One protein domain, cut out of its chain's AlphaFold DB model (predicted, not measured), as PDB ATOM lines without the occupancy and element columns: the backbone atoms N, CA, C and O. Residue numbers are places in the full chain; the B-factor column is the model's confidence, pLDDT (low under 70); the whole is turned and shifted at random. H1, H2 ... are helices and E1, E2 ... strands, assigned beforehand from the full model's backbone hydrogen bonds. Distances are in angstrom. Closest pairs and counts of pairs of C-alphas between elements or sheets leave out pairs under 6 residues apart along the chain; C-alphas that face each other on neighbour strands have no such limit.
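This is residues 185 to 283 of the 645 residues of a protein of Marinobacter sp. HL-58 (UniProt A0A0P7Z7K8). One strongly twisted sheet of seven strands, folded over by sharp bends in E4 and E6, makes the body. The helix H1 runs across the sheet on one face, packing chiefly on E7 at one end of the long axis, while the short H2 is over E4 on the opposite face. The 99 printed residues hold two named helices and seven named strands, in the order H1 E1 E2 H2 E3 E4 E5 E6 E7. The sheet is branched and mixed in direction, with E2 and E6 its parallel pair, and the class is mixed, helices and strands. The whole is compact, with a radius of gyration of the C-alphas of 12.8 A and spans of 40 by 27 by 21 A.

Start at C-alpha 230, at (468.383, 409.704, 437.873), where E3 begins; it runs 19.2 A to residue 236. E4, residues 239 to 249, runs 22.7 A and bends by 81 degrees at residue 246. E5 is residues 254 to 258. E6, residues 267 to 276, runs 23.6 A and bends by 77 degrees at residue 272. E7, residues 279 to 282, ends at C-alpha 282, at (466.710, 400.415, 439.780). Go back to C-alpha 185, at (467.786, 396.199, 452.473), for H1, which runs 21.0 A to residue 199. E1 is residues 203 to 207, E2 213 to 216 and H2 224 to 227.

E3, E4 and E5 form a meander, each strand the antiparallel neighbour of the one before. With E6 they form a Greek key, in which E3 and E6 are antiparallel neighbours too. Look for N 232 and O 244 of the hairpin E3 and E4, 2.8 A apart, and N 245 and O 257 of the hairpin E4 and E5, 2.9 A. E1, an edge strand, is antiparallel to E5, with N 205 and O 256 at 2.9 A. E6 has E3 on one side, with N 233 and O 269 at 3.0 A. On its other side lie E2, parallel, with N 215 and O 268 at 2.9 A, and E7, with N 274 and O 281 at 2.8 A; E6 and E7 are a hairpin. H1 is on the sheet at a height of 8.3 A and runs across the strands, at 68 degrees to E7 on the local plane; its closest C-alphas to E7 are those of Ser 192 and Leu 280, 4.9 A. H2, on the opposite face at a height of 7.1 A, is only just over E4, with 3 of its C-alphas falling there; the closest C-alphas are those of Pro 224 and Ala 249, 5.2 A. In H1 every O i to N i+4 pair is within hydrogen-bond range; H2 is too short for such a pair.

The C-alphas of Gln 186 and Gly 210, the two farthest apart, are 40.0 A apart. The printed part has no cut and no long link. Its mean pLDDT is 91.6, and no printed residue is under 70.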
ATOM      1  N   THR A 185     467.780 394.934 451.731       77.62
ATOM      2  CA  THR A 185     467.786 396.199 452.473       77.62
ATOM      3  C   THR A 185     469.203 396.662 452.802       77.62
ATOM      4  O   THR A 185     469.536 397.811 452.528       77.62
ATOM      5  N   GLN A 186     470.065 395.778 453.316       81.88
ATOM      6  CA  GLN A 186     471.466 396.108 453.613       81.88
ATOM      7  C   GLN A 186     472.234 396.523 452.353       81.88
ATOM      8  O   GLN A 186     472.916 397.544 452.368       81.88
ATOM      9  N   ARG A 187     472.063 395.796 451.237       81.81
ATOM     10  CA  ARG A 187     472.671 396.165 449.946       81.81
ATOM     11  C   ARG A 187     472.197 397.531 449.466       81.81
ATOM     12  O   ARG A 187     473.012 398.338 449.029       81.81
ATOM     13  N   ALA A 188     470.893 397.795 449.559       83.88
ATOM     14  CA  ALA A 188     470.318 399.076 449.171       83.88
ATOM     15  C   ALA A 188     470.851 400.230 450.032       83.88
ATOM     16  O   ALA A 188     471.206 401.271 449.488       83.88
ATOM     17  N   LEU A 189     470.961 400.045 451.348       86.88
ATOM     18  CA  LEU A 189     471.527 401.046 452.253       86.88
ATOM     19  C   LEU A 189     473.007 401.305 451.950       86.88
ATOM     20  O   LEU A 189     473.402 402.458 451.807       86.88
ATOM     21  N   GLN A 190     473.806 400.249 451.777       87.94
ATOM     22  CA  GLN A 190     475.241 400.373 451.519       87.94
ATOM     23  C   GLN A 190     475.530 401.081 450.191       87.94
ATOM     24  O   GLN A 190     476.311 402.028 450.167       87.94
ATOM     25  N   ARG A 191     474.863 400.699 449.094       91.38
ATOM     26  CA  ARG A 191     475.046 401.393 447.806       91.38
ATOM     27  C   ARG A 191     474.545 402.841 447.846       91.38
ATOM     28  O   ARG A 191     475.137 403.705 447.216       91.38
ATOM     29  N   SER A 192     473.480 403.117 448.603       93.25
ATOM     30  CA  SER A 192     472.978 404.488 448.764       93.25
ATOM     31  C   SER A 192     473.975 405.343 449.533       93.25
ATOM     32  O   SER A 192     474.227 406.469 449.132       93.25
ATOM     33  N   ARG A 193     474.603 404.788 450.575       93.56
ATOM     34  CA  ARG A 193     475.683 405.446 451.313       93.56
ATOM     35  C   ARG A 193     476.868 405.782 450.403       93.56
ATOM     36  O   ARG A 193     477.274 406.935 450.386       93.56
ATOM     37  N   LEU A 194     477.356 404.818 449.615       92.56
ATOM     38  CA  LEU A 194     478.452 405.043 448.659       92.56
ATOM     39  C   LEU A 194     478.117 406.149 447.646       92.56
ATOM     40  O   LEU A 194     478.964 406.978 447.328       92.56
ATOM     41  N   TRP A 195     476.876 406.180 447.152       94.94
ATOM     42  CA  TRP A 195     476.416 407.226 446.239       94.94
ATOM     43  C   TRP A 195     476.351 408.604 446.903       94.94
ATOM     44  O   TRP A 195     476.868 409.573 446.351       94.94
ATOM     45  N   THR A 196     475.779 408.691 448.106       93.06
ATOM     46  CA  THR A 196     475.718 409.941 448.875       93.06
ATOM     47  C   THR A 196     477.116 410.463 449.211       93.06
ATOM     48  O   THR A 196     477.364 411.656 449.072       93.06
ATOM     49  N   GLU A 197     478.038 409.589 449.628       92.69
ATOM     50  CA  GLU A 197     479.435 409.947 449.908       92.69
ATOM     51  C   GLU A 197     480.130 410.469 448.642       92.69
ATOM     52  O   GLU A 197     480.783 411.511 448.688       92.69
ATOM     53  N   HIS A 198     479.918 409.812 447.496       92.00
ATOM     54  CA  HIS A 198     480.467 410.243 446.210       92.00
ATOM     55  C   HIS A 198     479.944 411.621 445.766       92.00
ATOM     56  O   HIS A 198     480.719 412.454 445.305       92.00
ATOM     57  N   LEU A 199     478.647 411.895 445.948       91.81
ATOM     58  CA  LEU A 199     478.031 413.190 445.631       91.81
ATOM     59  C   LEU A 199     478.186 414.252 446.732       91.81
ATOM     60  O   LEU A 199     477.710 415.380 446.562       91.81
ATOM     61  N   GLY A 200     478.803 413.925 447.870       84.81
ATOM     62  CA  GLY A 200     478.828 414.784 449.057       84.81
ATOM     63  C   GLY A 200     479.448 416.162 448.809       84.81
ATOM     64  O   GLY A 200     478.958 417.155 449.339       84.81
ATOM     65  N   LYS A 201     480.468 416.234 447.945       80.31
ATOM     66  CA  LYS A 201     481.134 417.478 447.513       80.31
ATOM     67  C   LYS A 201     480.655 417.979 446.145       80.31
ATOM     68  O   LYS A 201     481.348 418.758 445.501       80.31
ATOM     69  N   GLY A 202     479.507 417.488 445.683       86.38
ATOM     70  CA  GLY A 202     479.053 417.730 444.324       86.38
ATOM     71  C   GLY A 202     478.617 419.171 444.067       86.38
ATOM     72  O   GLY A 202     477.986 419.802 444.916       86.38
ATOM     73  N   GLU A 203     478.911 419.658 442.866       92.56
ATOM     74  CA  GLU A 203     478.534 420.983 442.383       92.56
ATOM     75  C   GLU A 203     477.274 420.909 441.517       92.56
ATOM     76  O   GLU A 203     477.025 419.925 440.814       92.56
ATOM     77  N   ILE A 204     476.463 421.965 441.562       96.25
ATOM     78  CA  ILE A 204     475.296 422.088 440.692       96.25
ATOM     79  C   ILE A 204     475.752 422.640 439.346       96.25
ATOM     80  O   ILE A 204     476.287 423.744 439.268       96.25
ATOM     81  N   VAL A 205     475.480 421.889 438.286       95.31
ATOM     82  CA  VAL A 205     475.806 422.246 436.907       95.31
ATOM     83  C   VAL A 205     474.515 422.299 436.105       95.31
ATOM     84  O   VAL A 205     473.650 421.431 436.237       95.31
ATOM     85  N   THR A 206     474.378 423.331 435.277       95.62
ATOM     86  CA  THR A 206     473.265 423.454 434.331       95.62
ATOM     87  C   THR A 206     473.790 423.169 432.939       95.62
ATOM     88  O   THR A 206     474.777 423.766 432.516       95.62
ATOM     89  N   LEU A 207     473.144 422.239 432.250       94.38
ATOM     90  CA  LEU A 207     473.502 421.799 430.913       94.38
ATOM     91  C   LEU A 207     472.377 422.153 429.942       94.38
ATOM     92  O   LEU A 207     471.199 422.047 430.288       94.38
ATOM     93  N   SER A 208     472.745 422.526 428.719       92.94
ATOM     94  CA  SER A 208     471.803 422.836 427.642       92.94
ATOM     95  C   SER A 208     471.516 421.569 426.825       92.94
ATOM     96  O   SER A 208     472.423 421.093 426.140       92.94
ATOM     97  N   PRO A 209     470.287 421.013 426.829       89.50
ATOM     98  CA  PRO A 209     469.965 419.779 426.110       89.50
ATOM     99  C   PRO A 209     470.278 419.850 424.615       89.50
ATOM    100  O   PRO A 209     470.762 418.876 424.053       89.50
ATOM    101  N   GLY A 210     470.083 421.014 423.981       88.31
ATOM    102  CA  GLY A 210     470.382 421.221 422.558       88.31
ATOM    103  C   GLY A 210     471.867 421.109 422.180       88.31
ATOM    104  O   GLY A 210     472.180 421.049 420.997       88.31
ATOM    105  N   GLN A 211     472.777 421.076 423.158       88.44
ATOM    106  CA  GLN A 211     474.221 420.887 422.956       88.44
ATOM    107  C   GLN A 211     474.694 419.484 423.370       88.44
ATOM    108  O   GLN A 211     475.883 419.186 423.280       88.44
ATOM    109  N   LEU A 212     473.779 418.624 423.830       93.12
ATOM    110  CA  LEU A 212     474.087 417.304 424.364       93.12
ATOM    111  C   LEU A 212     473.490 416.194 423.507       93.12
ATOM    112  O   LEU A 212     472.313 416.205 423.160       93.12
ATOM    113  N   THR A 213     474.277 415.149 423.280       95.12
ATOM    114  CA  THR A 213     473.750 413.877 422.783       95.12
ATOM    115  C   THR A 213     473.317 413.013 423.968       95.12
ATOM    116  O   THR A 213     474.144 412.552 424.761       95.12
ATOM    117  N   LEU A 214     472.012 412.777 424.104       94.06
ATOM    118  CA  LEU A 214     471.465 411.888 425.132       94.06
ATOM    119  C   LEU A 214     471.613 410.425 424.690       94.06
ATOM    120  O   LEU A 214     471.109 410.039 423.638       94.06
ATOM    121  N   VAL A 215     472.288 409.598 425.490       91.94
ATOM    122  CA  VAL A 215     472.588 408.196 425.146       91.94
ATOM    123  C   VAL A 215     472.107 407.225 426.226       91.94
ATOM    124  O   VAL A 215     471.983 407.572 427.400       91.94
ATOM    125  N   GLY A 216     471.844 405.973 425.840       90.19
ATOM    126  CA  GLY A 216     471.316 404.936 426.730       90.19
ATOM    127  C   GLY A 216     469.801 404.795 426.612       90.19
ATOM    128  O   GLY A 216     469.294 404.473 425.543       90.19
ATOM    129  N   THR A 217     469.087 404.990 427.717       90.56
ATOM    130  CA  THR A 217     467.618 404.976 427.777       90.56
ATOM    131  C   THR A 217     467.098 406.235 428.494       90.56
ATOM    132  O   THR A 217     466.473 406.107 429.557       90.56
ATOM    133  N   PRO A 218     467.400 407.447 427.984       91.12
ATOM    134  CA  PRO A 218     466.912 408.689 428.574       91.12
ATOM    135  C   PRO A 218     465.376 408.745 428.512       91.12
ATOM    136  O   PRO A 218     464.786 408.329 427.513       91.12
ATOM    137  N   PRO A 219     464.694 409.231 429.562       88.19
ATOM    138  CA  PRO A 219     463.292 409.601 429.447       88.19
ATOM    139  C   PRO A 219     463.105 410.780 428.483       88.19
ATOM    140  O   PRO A 219     464.042 411.544 428.274       88.19
ATOM    141  N   PRO A 220     461.899 410.983 427.945       86.75
ATOM    142  CA  PRO A 220     461.582 412.219 427.235       86.75
ATOM    143  C   PRO A 220     461.715 413.447 428.150       86.75
ATOM    144  O   PRO A 220     461.473 413.361 429.358       86.75
ATOM    145  N   LEU A 221     462.209 414.565 427.610       86.56
ATOM    146  CA  LEU A 221     462.546 415.777 428.382       86.56
ATOM    147  C   LEU A 221     461.317 416.575 428.838       86.56
ATOM    148  O   LEU A 221     461.405 417.347 429.788       86.56
ATOM    149  N   ASP A 222     460.179 416.370 428.188       83.12
ATOM    150  CA  ASP A 222     458.843 416.859 428.539       83.12
ATOM    151  C   ASP A 222     458.197 416.081 429.700       83.12
ATOM    152  O   ASP A 222     457.123 416.451 430.176       83.12
ATOM    153  N   ASN A 223     458.894 415.078 430.249       85.19
ATOM    154  CA  ASN A 223     458.508 414.351 431.455       85.19
ATOM    155  C   ASN A 223     459.513 414.565 432.616       85.19
ATOM    156  O   ASN A 223     460.259 413.640 432.967       85.19
ATOM    157  N   PRO A 224     459.549 415.755 433.261       83.19
ATOM    158  CA  PRO A 224     460.531 416.091 434.301       83.19
ATOM    159  C   PRO A 224     460.568 415.092 435.465       83.19
ATOM    160  O   PRO A 224     461.636 414.740 435.972       83.19
ATOM    161  N   GLY A 225     459.402 414.568 435.862       85.06
ATOM    162  CA  GLY A 225     459.282 413.610 436.963       85.06
ATOM    163  C   GLY A 225     459.977 412.275 436.685       85.06
ATOM    164  O   GLY A 225     460.424 411.604 437.616       85.06
ATOM    165  N   ALA A 226     460.123 411.891 435.414       86.38
ATOM    166  CA  ALA A 226     460.859 410.693 435.038       86.38
ATOM    167  C   ALA A 226     462.380 410.882 435.104       86.38
ATOM    168  O   ALA A 226     463.080 409.870 435.163       86.38
ATOM    169  N   TRP A 227     462.884 412.119 435.075       92.94
ATOM    170  CA  TRP A 227     464.309 412.464 435.129       92.94
ATOM    171  C   TRP A 227     464.825 412.678 436.547       92.94
ATOM    172  O   TRP A 227     465.974 412.338 436.825       92.94
ATOM    173  N   GLN A 228     463.992 413.221 437.434       93.44
ATOM    174  CA  GLN A 228     464.386 413.561 438.798       93.44
ATOM    175  C   GLN A 228     465.007 412.364 439.538       93.44
ATOM    176  O   GLN A 228     464.464 411.256 439.550       93.44
ATOM    177  N   GLY A 229     466.167 412.596 440.147       93.81
ATOM    178  CA  GLY A 229     466.925 411.605 440.904       93.81
ATOM    179  C   GLY A 229     467.693 410.599 440.045       93.81
ATOM    180  O   GLY A 229     468.372 409.731 440.589       93.81
ATOM    181  N   ARG A 230     467.618 410.645 438.706       96.00
ATOM    182  CA  ARG A 230     468.383 409.704 437.873       96.00
ATOM    183  C   ARG A 230     469.879 409.903 438.050       96.00
ATOM    184  O   ARG A 230     470.377 411.024 437.979       96.00
ATOM    185  N   GLN A 231     470.590 408.790 438.185       96.94
ATOM    186  CA  GLN A 231     472.033 408.773 438.024       96.94
ATOM    187  C   GLN A 231     472.366 408.883 436.535       96.94
ATOM    188  O   GLN A 231     471.887 408.097 435.712       96.94
ATOM    189  N   VAL A 232     473.224 409.838 436.203       97.31
ATOM    190  CA  VAL A 232     473.685 410.117 434.843       97.31
ATOM    191  C   VAL A 232     475.201 410.236 434.811       97.31
ATOM    192  O   VAL A 232     475.840 410.466 435.838       97.31
ATOM    193  N   ALA A 233     475.787 410.066 433.631       97.38
ATOM    194  CA  ALA A 233     477.205 410.313 433.421       97.38
ATOM    195  C   ALA A 233     477.410 411.414 432.385       97.38
ATOM    196  O   ALA A 233     476.874 411.339 431.278       97.38
ATOM    197  N   LEU A 234     478.199 412.414 432.771       97.00
ATOM    198  CA  LEU A 234     478.645 413.508 431.922       97.00
ATOM    199  C   LEU A 234     479.871 413.029 431.151       97.00
ATOM    200  O   LEU A 234     480.858 412.605 431.759       97.00
ATOM    201  N   ILE A 235     479.791 413.041 429.826       95.38
ATOM    202  CA  ILE A 235     480.805 412.478 428.940       95.38
ATOM    203  C   ILE A 235     481.260 413.552 427.946       95.38
ATOM    204  O   ILE A 235     480.455 414.345 427.460       95.38
ATOM    205  N   HIS A 236     482.559 413.557 427.651       94.88
ATOM    206  CA  HIS A 236     483.153 414.357 426.582       94.88
ATOM    207  C   HIS A 236     484.149 413.531 425.795       94.88
ATOM    208  O   HIS A 236     485.028 412.902 426.391       94.88
ATOM    209  N   ARG A 237     484.008 413.489 424.465       88.31
ATOM    210  CA  ARG A 237     484.849 412.655 423.580       88.31
ATOM    211  C   ARG A 237     484.963 411.219 424.095       88.31
ATOM    212  O   ARG A 237     486.036 410.625 424.183       88.31
ATOM    213  N   SER A 238     483.813 410.672 424.491       83.94
ATOM    214  CA  SER A 238     483.662 409.368 425.136       83.94
ATOM    215  C   SER A 238     484.306 409.228 426.527       83.94
ATOM    216  O   SER A 238     484.125 408.183 427.140       83.94
ATOM    217  N   GLN A 239     485.048 410.184 427.079       88.69
ATOM    218  CA  GLN A 239     485.632 410.080 428.424       88.69
ATOM    219  C   GLN A 239     484.652 410.549 429.505       88.69
ATOM    220  O   GLN A 239     483.978 411.564 429.335       88.69
ATOM    221  N   LEU A 240     484.583 409.815 430.620       92.81
ATOM    222  CA  LEU A 240     483.778 410.193 431.782       92.81
ATOM    223  C   LEU A 240     484.365 411.455 432.428       92.81
ATOM    224  O   LEU A 240     485.506 411.426 432.878       92.81
ATOM    225  N   GLN A 241     483.571 412.520 432.497       94.50
ATOM    226  CA  GLN A 241     483.922 413.764 433.185       94.50
ATOM    227  C   GLN A 241     483.472 413.724 434.645       94.50
ATOM    228  O   GLN A 241     484.260 413.959 435.553       94.50
ATOM    229  N   ALA A 242     482.203 413.381 434.873       94.94
ATOM    230  CA  ALA A 242     481.642 413.228 436.210       94.94
ATOM    231  C   ALA A 242     480.407 412.322 436.181       94.94
ATOM    232  O   ALA A 242     479.653 412.301 435.206       94.94
ATOM    233  N   LEU A 243     480.165 411.602 437.276       96.50
ATOM    234  CA  LEU A 243     478.832 411.078 437.570       96.50
ATOM    235  C   LEU A 243     478.006 412.181 438.218       96.50
ATOM    236  O   LEU A 243     478.534 413.003 438.970       96.50
ATOM    237  N   ALA A 244     476.710 412.186 437.944       96.94
ATOM    238  CA  ALA A 244     475.816 413.187 438.485       96.94
ATOM    239  C   ALA A 244     474.436 412.615 438.806       96.94
ATOM    240  O   ALA A 244     474.041 411.563 438.304       96.94
ATOM    241  N   GLU A 245     473.704 413.332 439.646       96.56
ATOM    242  CA  GLU A 245     472.280 413.127 439.889       96.56
ATOM    243  C   GLU A 245     471.482 414.237 439.213       96.56
ATOM    244  O   GLU A 245     471.817 415.413 439.344       96.56
ATOM    245  N   VAL A 246     470.416 413.883 438.502       96.88
ATOM    246  CA  VAL A 246     469.522 414.869 437.893       96.88
ATOM    247  C   VAL A 246     468.612 415.467 438.959       96.88
ATOM    248  O   VAL A 246     467.821 414.761 439.580       96.88
ATOM    249  N   LEU A 247     468.700 416.781 439.147       95.31
ATOM    250  CA  LEU A 247     467.830 417.530 440.052       95.31
ATOM    251  C   LEU A 247     466.548 417.963 439.337       95.31
ATOM    252  O   LEU A 247     465.462 417.878 439.903       95.31
ATOM    253  N   GLU A 248     466.691 418.406 438.089       94.62
ATOM    254  CA  GLU A 248     465.617 418.938 437.256       94.62
ATOM    255  C   GLU A 248     465.968 418.735 435.778       94.62
ATOM    256  O   GLU A 248     467.131 418.862 435.388       94.62
ATOM    257  N   ALA A 249     464.978 418.425 434.943       94.69
ATOM    258  CA  ALA A 249     465.149 418.344 433.498       94.69
ATOM    259  C   ALA A 249     463.909 418.884 432.786       94.69
ATOM    260  O   ALA A 249     462.783 418.637 433.212       94.69
ATOM    261  N   SER A 250     464.143 419.609 431.700       92.31
ATOM    262  CA  SER A 250     463.144 420.169 430.796       92.31
ATOM    263  C   SER A 250     463.726 420.220 429.376       92.31
ATOM    264  O   SER A 250     464.936 420.035 429.206       92.31
ATOM    265  N   PRO A 251     462.924 420.535 428.345       90.31
ATOM    266  CA  PRO A 251     463.447 420.737 426.993       90.31
ATOM    267  C   PRO A 251     464.510 421.847 426.887       90.31
ATOM    268  O   PRO A 251     465.358 421.798 426.000       90.31
ATOM    269  N   SER A 252     464.495 422.834 427.792       91.19
ATOM    270  CA  SER A 252     465.420 423.976 427.778       91.19
ATOM    271  C   SER A 252     466.679 423.793 428.626       91.19
ATOM    272  O   SER A 252     467.696 424.416 428.333       91.19
ATOM    273  N   LEU A 253     466.633 422.977 429.685       94.94
ATOM    274  CA  LEU A 253     467.760 422.799 430.606       94.94
ATOM    275  C   LEU A 253     467.734 421.433 431.288       94.94
ATOM    276  O   LEU A 253     466.668 420.900 431.595       94.94
ATOM    277  N   ILE A 254     468.916 420.915 431.610       96.00
ATOM    278  CA  ILE A 254     469.107 419.790 432.528       96.00
ATOM    279  C   ILE A 254     470.013 420.263 433.662       96.00
ATOM    280  O   ILE A 254     471.177 420.604 433.446       96.00
ATOM    281  N   LYS A 255     469.482 420.283 434.881       96.94
ATOM    282  CA  LYS A 255     470.209 420.652 436.092       96.94
ATOM    283  C   LYS A 255     470.628 419.392 436.830       96.94
ATOM    284  O   LYS A 255     469.790 418.578 437.222       96.94
ATOM    285  N   VAL A 256     471.927 419.245 437.048       97.25
ATOM    286  CA  VAL A 256     472.510 418.071 437.698       97.25
ATOM    287  C   VAL A 256     473.363 418.473 438.890       97.25
ATOM    288  O   VAL A 256     473.982 419.534 438.894       97.25
ATOM    289  N   LYS A 257     473.428 417.605 439.896       96.88
ATOM    290  CA  LYS A 257     474.445 417.638 440.945       96.88
ATOM    291  C   LYS A 257     475.566 416.681 440.548       96.88
ATOM    292  O   LYS A 257     475.407 415.470 440.684       96.88
ATOM    293  N   ALA A 258     476.659 417.211 440.013       96.12
ATOM    294  CA  ALA A 258     477.815 416.435 439.567       96.12
ATOM    295  C   ALA A 258     478.804 416.223 440.717       96.12
ATOM    296  O   ALA A 258     479.030 417.139 441.496       96.12
ATOM    297  N   ALA A 259     479.407 415.035 440.827       91.56
ATOM    298  CA  ALA A 259     480.338 414.691 441.912       91.56
ATOM    299  C   ALA A 259     481.578 415.606 441.982       91.56
ATOM    300  O   ALA A 259     482.145 415.814 443.053       91.56
ATOM    301  N   CYS A 260     481.977 416.165 440.844       90.69
ATOM    302  CA  CYS A 260     483.003 417.188 440.691       90.69
ATOM    303  C   CYS A 260     482.598 418.129 439.550       90.69
ATOM    304  O   CYS A 260     481.711 417.798 438.758       90.69
ATOM    305  N   ARG A 261     483.250 419.292 439.453       90.88
ATOM    306  CA  ARG A 261     483.046 420.212 438.332       90.88
ATOM    307  C   ARG A 261     483.506 419.544 437.025       90.88
ATOM    308  O   ARG A 261     484.699 419.266 436.898       90.88
ATOM    309  N   PRO A 262     482.598 419.264 436.074       90.88
ATOM    310  CA  PRO A 262     482.979 418.675 434.799       90.88
ATOM    311  C   PRO A 262     483.716 419.712 433.940       90.88
ATOM    312  O   PRO A 262     483.507 420.918 434.099       90.88
ATOM    313  N   GLY A 263     484.558 419.235 433.021       89.81
ATOM    314  CA  GLY A 263     485.021 420.038 431.890       89.81
ATOM    315  C   GLY A 263     483.904 420.232 430.860       89.81
ATOM    316  O   GLY A 263     482.723 420.298 431.207       89.81
ATOM    317  N   ASP A 264     484.267 420.271 429.579       92.50
ATOM    318  CA  ASP A 264     483.280 420.239 428.498       92.50
ATOM    319  C   ASP A 264     482.446 418.953 428.569       92.50
ATOM    320  O   ASP A 264     482.923 417.922 429.041       92.50
ATOM    321  N   VAL A 265     481.193 419.004 428.113       95.81
ATOM    322  CA  VAL A 265     480.278 417.854 428.074       95.81
ATOM    323  C   VAL A 265     479.552 417.869 426.735       95.81
ATOM    324  O   VAL A 265     478.899 418.854 426.405       95.81
ATOM    325  N   ASP A 266     479.663 416.783 425.970       95.50
ATOM    326  CA  ASP A 266     478.973 416.599 424.681       95.50
ATOM    327  C   ASP A 266     477.932 415.466 424.720       95.50
ATOM    328  O   ASP A 266     477.064 415.366 423.849       95.50
ATOM    329  N   GLN A 267     477.986 414.619 425.751       96.50
ATOM    330  CA  GLN A 267     477.160 413.428 425.893       96.50
ATOM    331  C   GLN A 267     476.646 413.266 427.323       96.50
ATOM    332  O   GLN A 267     477.379 413.443 428.298       96.50
ATOM    333  N   LEU A 268     475.384 412.853 427.442       96.94
ATOM    334  CA  LEU A 268     474.753 412.510 428.714       96.94
ATOM    335  C   LEU A 268     474.243 411.069 428.661       96.94
ATOM    336  O   LEU A 268     473.254 410.774 427.988       96.94
ATOM    337  N   LEU A 269     474.908 410.163 429.379       96.75
ATOM    338  CA  LEU A 269     474.448 408.781 429.513       96.75
ATOM    339  C   LEU A 269     473.406 408.683 430.624       96.75
ATOM    340  O   LEU A 269     473.683 409.018 431.776       96.75
ATOM    341  N   VAL A 270     472.233 408.161 430.276       95.19
ATOM    342  CA  VAL A 270     471.101 407.986 431.191       95.19
ATOM    343  C   VAL A 270     470.580 406.561 431.073       95.19
ATOM    344  O   VAL A 270     470.310 406.085 429.970       95.19
ATOM    345  N   ARG A 271     470.412 405.862 432.200       94.56
ATOM    346  CA  ARG A 271     469.724 404.562 432.252       94.56
ATOM    347  C   ARG A 271     468.787 404.498 433.457       94.56
ATOM    348  O   ARG A 271     468.074 405.463 433.726       94.56
ATOM    349  N   ASP A 272     468.698 403.359 434.132       93.44
ATOM    350  CA  ASP A 272     467.654 403.060 435.108       93.44
ATOM    351  C   ASP A 272     468.100 403.118 436.572       93.44
ATOM    352  O   ASP A 272     467.288 402.810 437.437       93.44
ATOM    353  N   ALA A 273     469.327 403.533 436.890       95.25
ATOM    354  CA  ALA A 273     469.694 403.851 438.268       95.25
ATOM    355  C   ALA A 273     469.062 405.188 438.697       95.25
ATOM    356  O   ALA A 273     469.228 406.214 438.034       95.25
ATOM    357  N   VAL A 274     468.329 405.170 439.812       94.62
ATOM    358  CA  VAL A 274     467.604 406.325 440.357       94.62
ATOM    359  C   VAL A 274     467.825 406.420 441.858       94.62
ATOM    360  O   VAL A 274     467.694 405.434 442.583       94.62
ATOM    361  N   TYR A 275     468.155 407.615 442.322       93.75
ATOM    362  CA  TYR A 275     468.233 407.995 443.718       93.75
ATOM    363  C   TYR A 275     466.953 408.735 444.110       93.75
ATOM    364  O   TYR A 275     466.664 409.814 443.607       93.75
ATOM    365  N   ARG A 276     466.146 408.129 444.982       89.44
ATOM    366  CA  ARG A 276     464.916 408.734 445.512       89.44
ATOM    367  C   ARG A 276     464.718 408.274 446.945       89.44
ATOM    368  O   ARG A 276     465.087 407.148 447.273       89.44
ATOM    369  N   ASP A 277     464.168 409.135 447.795       86.38
ATOM    370  CA  ASP A 277     463.892 408.823 449.205       86.38
ATOM    371  C   ASP A 277     465.142 408.311 449.952       86.38
ATOM    372  O   ASP A 277     465.103 407.317 450.682       86.38
ATOM    373  N   ASN A 278     466.290 408.959 449.707       85.44
ATOM    374  CA  ASN A 278     467.617 408.578 450.212       85.44
ATOM    375  C   ASN A 278     468.050 407.147 449.850       85.44
ATOM    376  O   ASN A 278     468.862 406.527 450.547       85.44
ATOM    377  N   ARG A 279     467.498 406.593 448.763       90.06
ATOM    378  CA  ARG A 279     467.773 405.234 448.302       90.06
ATOM    379  C   ARG A 279     468.087 405.192 446.816       90.06
ATOM    380  O   ARG A 279     467.239 405.456 445.964       90.06
ATOM    381  N   LEU A 280     469.291 404.728 446.502       91.25
ATOM    382  CA  LEU A 280     469.666 404.346 445.149       91.25
ATOM    383  C   LEU A 280     469.018 402.996 444.819       91.25
ATOM    384  O   LEU A 280     469.164 402.024 445.568       91.25
ATOM    385  N   HIS A 281     468.282 402.920 443.718       89.88
ATOM    386  CA  HIS A 281     467.603 401.716 443.253       89.88
ATOM    387  C   HIS A 281     467.439 401.703 441.732       89.88
ATOM    388  O   HIS A 281     467.726 402.677 441.045       89.88
ATOM    389  N   THR A 282     467.018 400.558 441.200       88.62
ATOM    390  CA  THR A 282     466.710 400.415 439.780       88.62
ATOM    391  C   THR A 282     465.271 400.849 439.550       88.62
ATOM    392  O   THR A 282     464.361 400.284 440.161       88.62
ATOM    393  N   ALA A 283     465.053 401.817 438.664       82.56
ATOM    394  CA  ALA A 283     463.727 402.168 438.197       82.56
ATOM    395  C   ALA A 283     463.018 400.913 437.664       82.56
ATOM    396  O   ALA A 283     463.649 400.061 437.008       82.56
TER     397      ALA A 283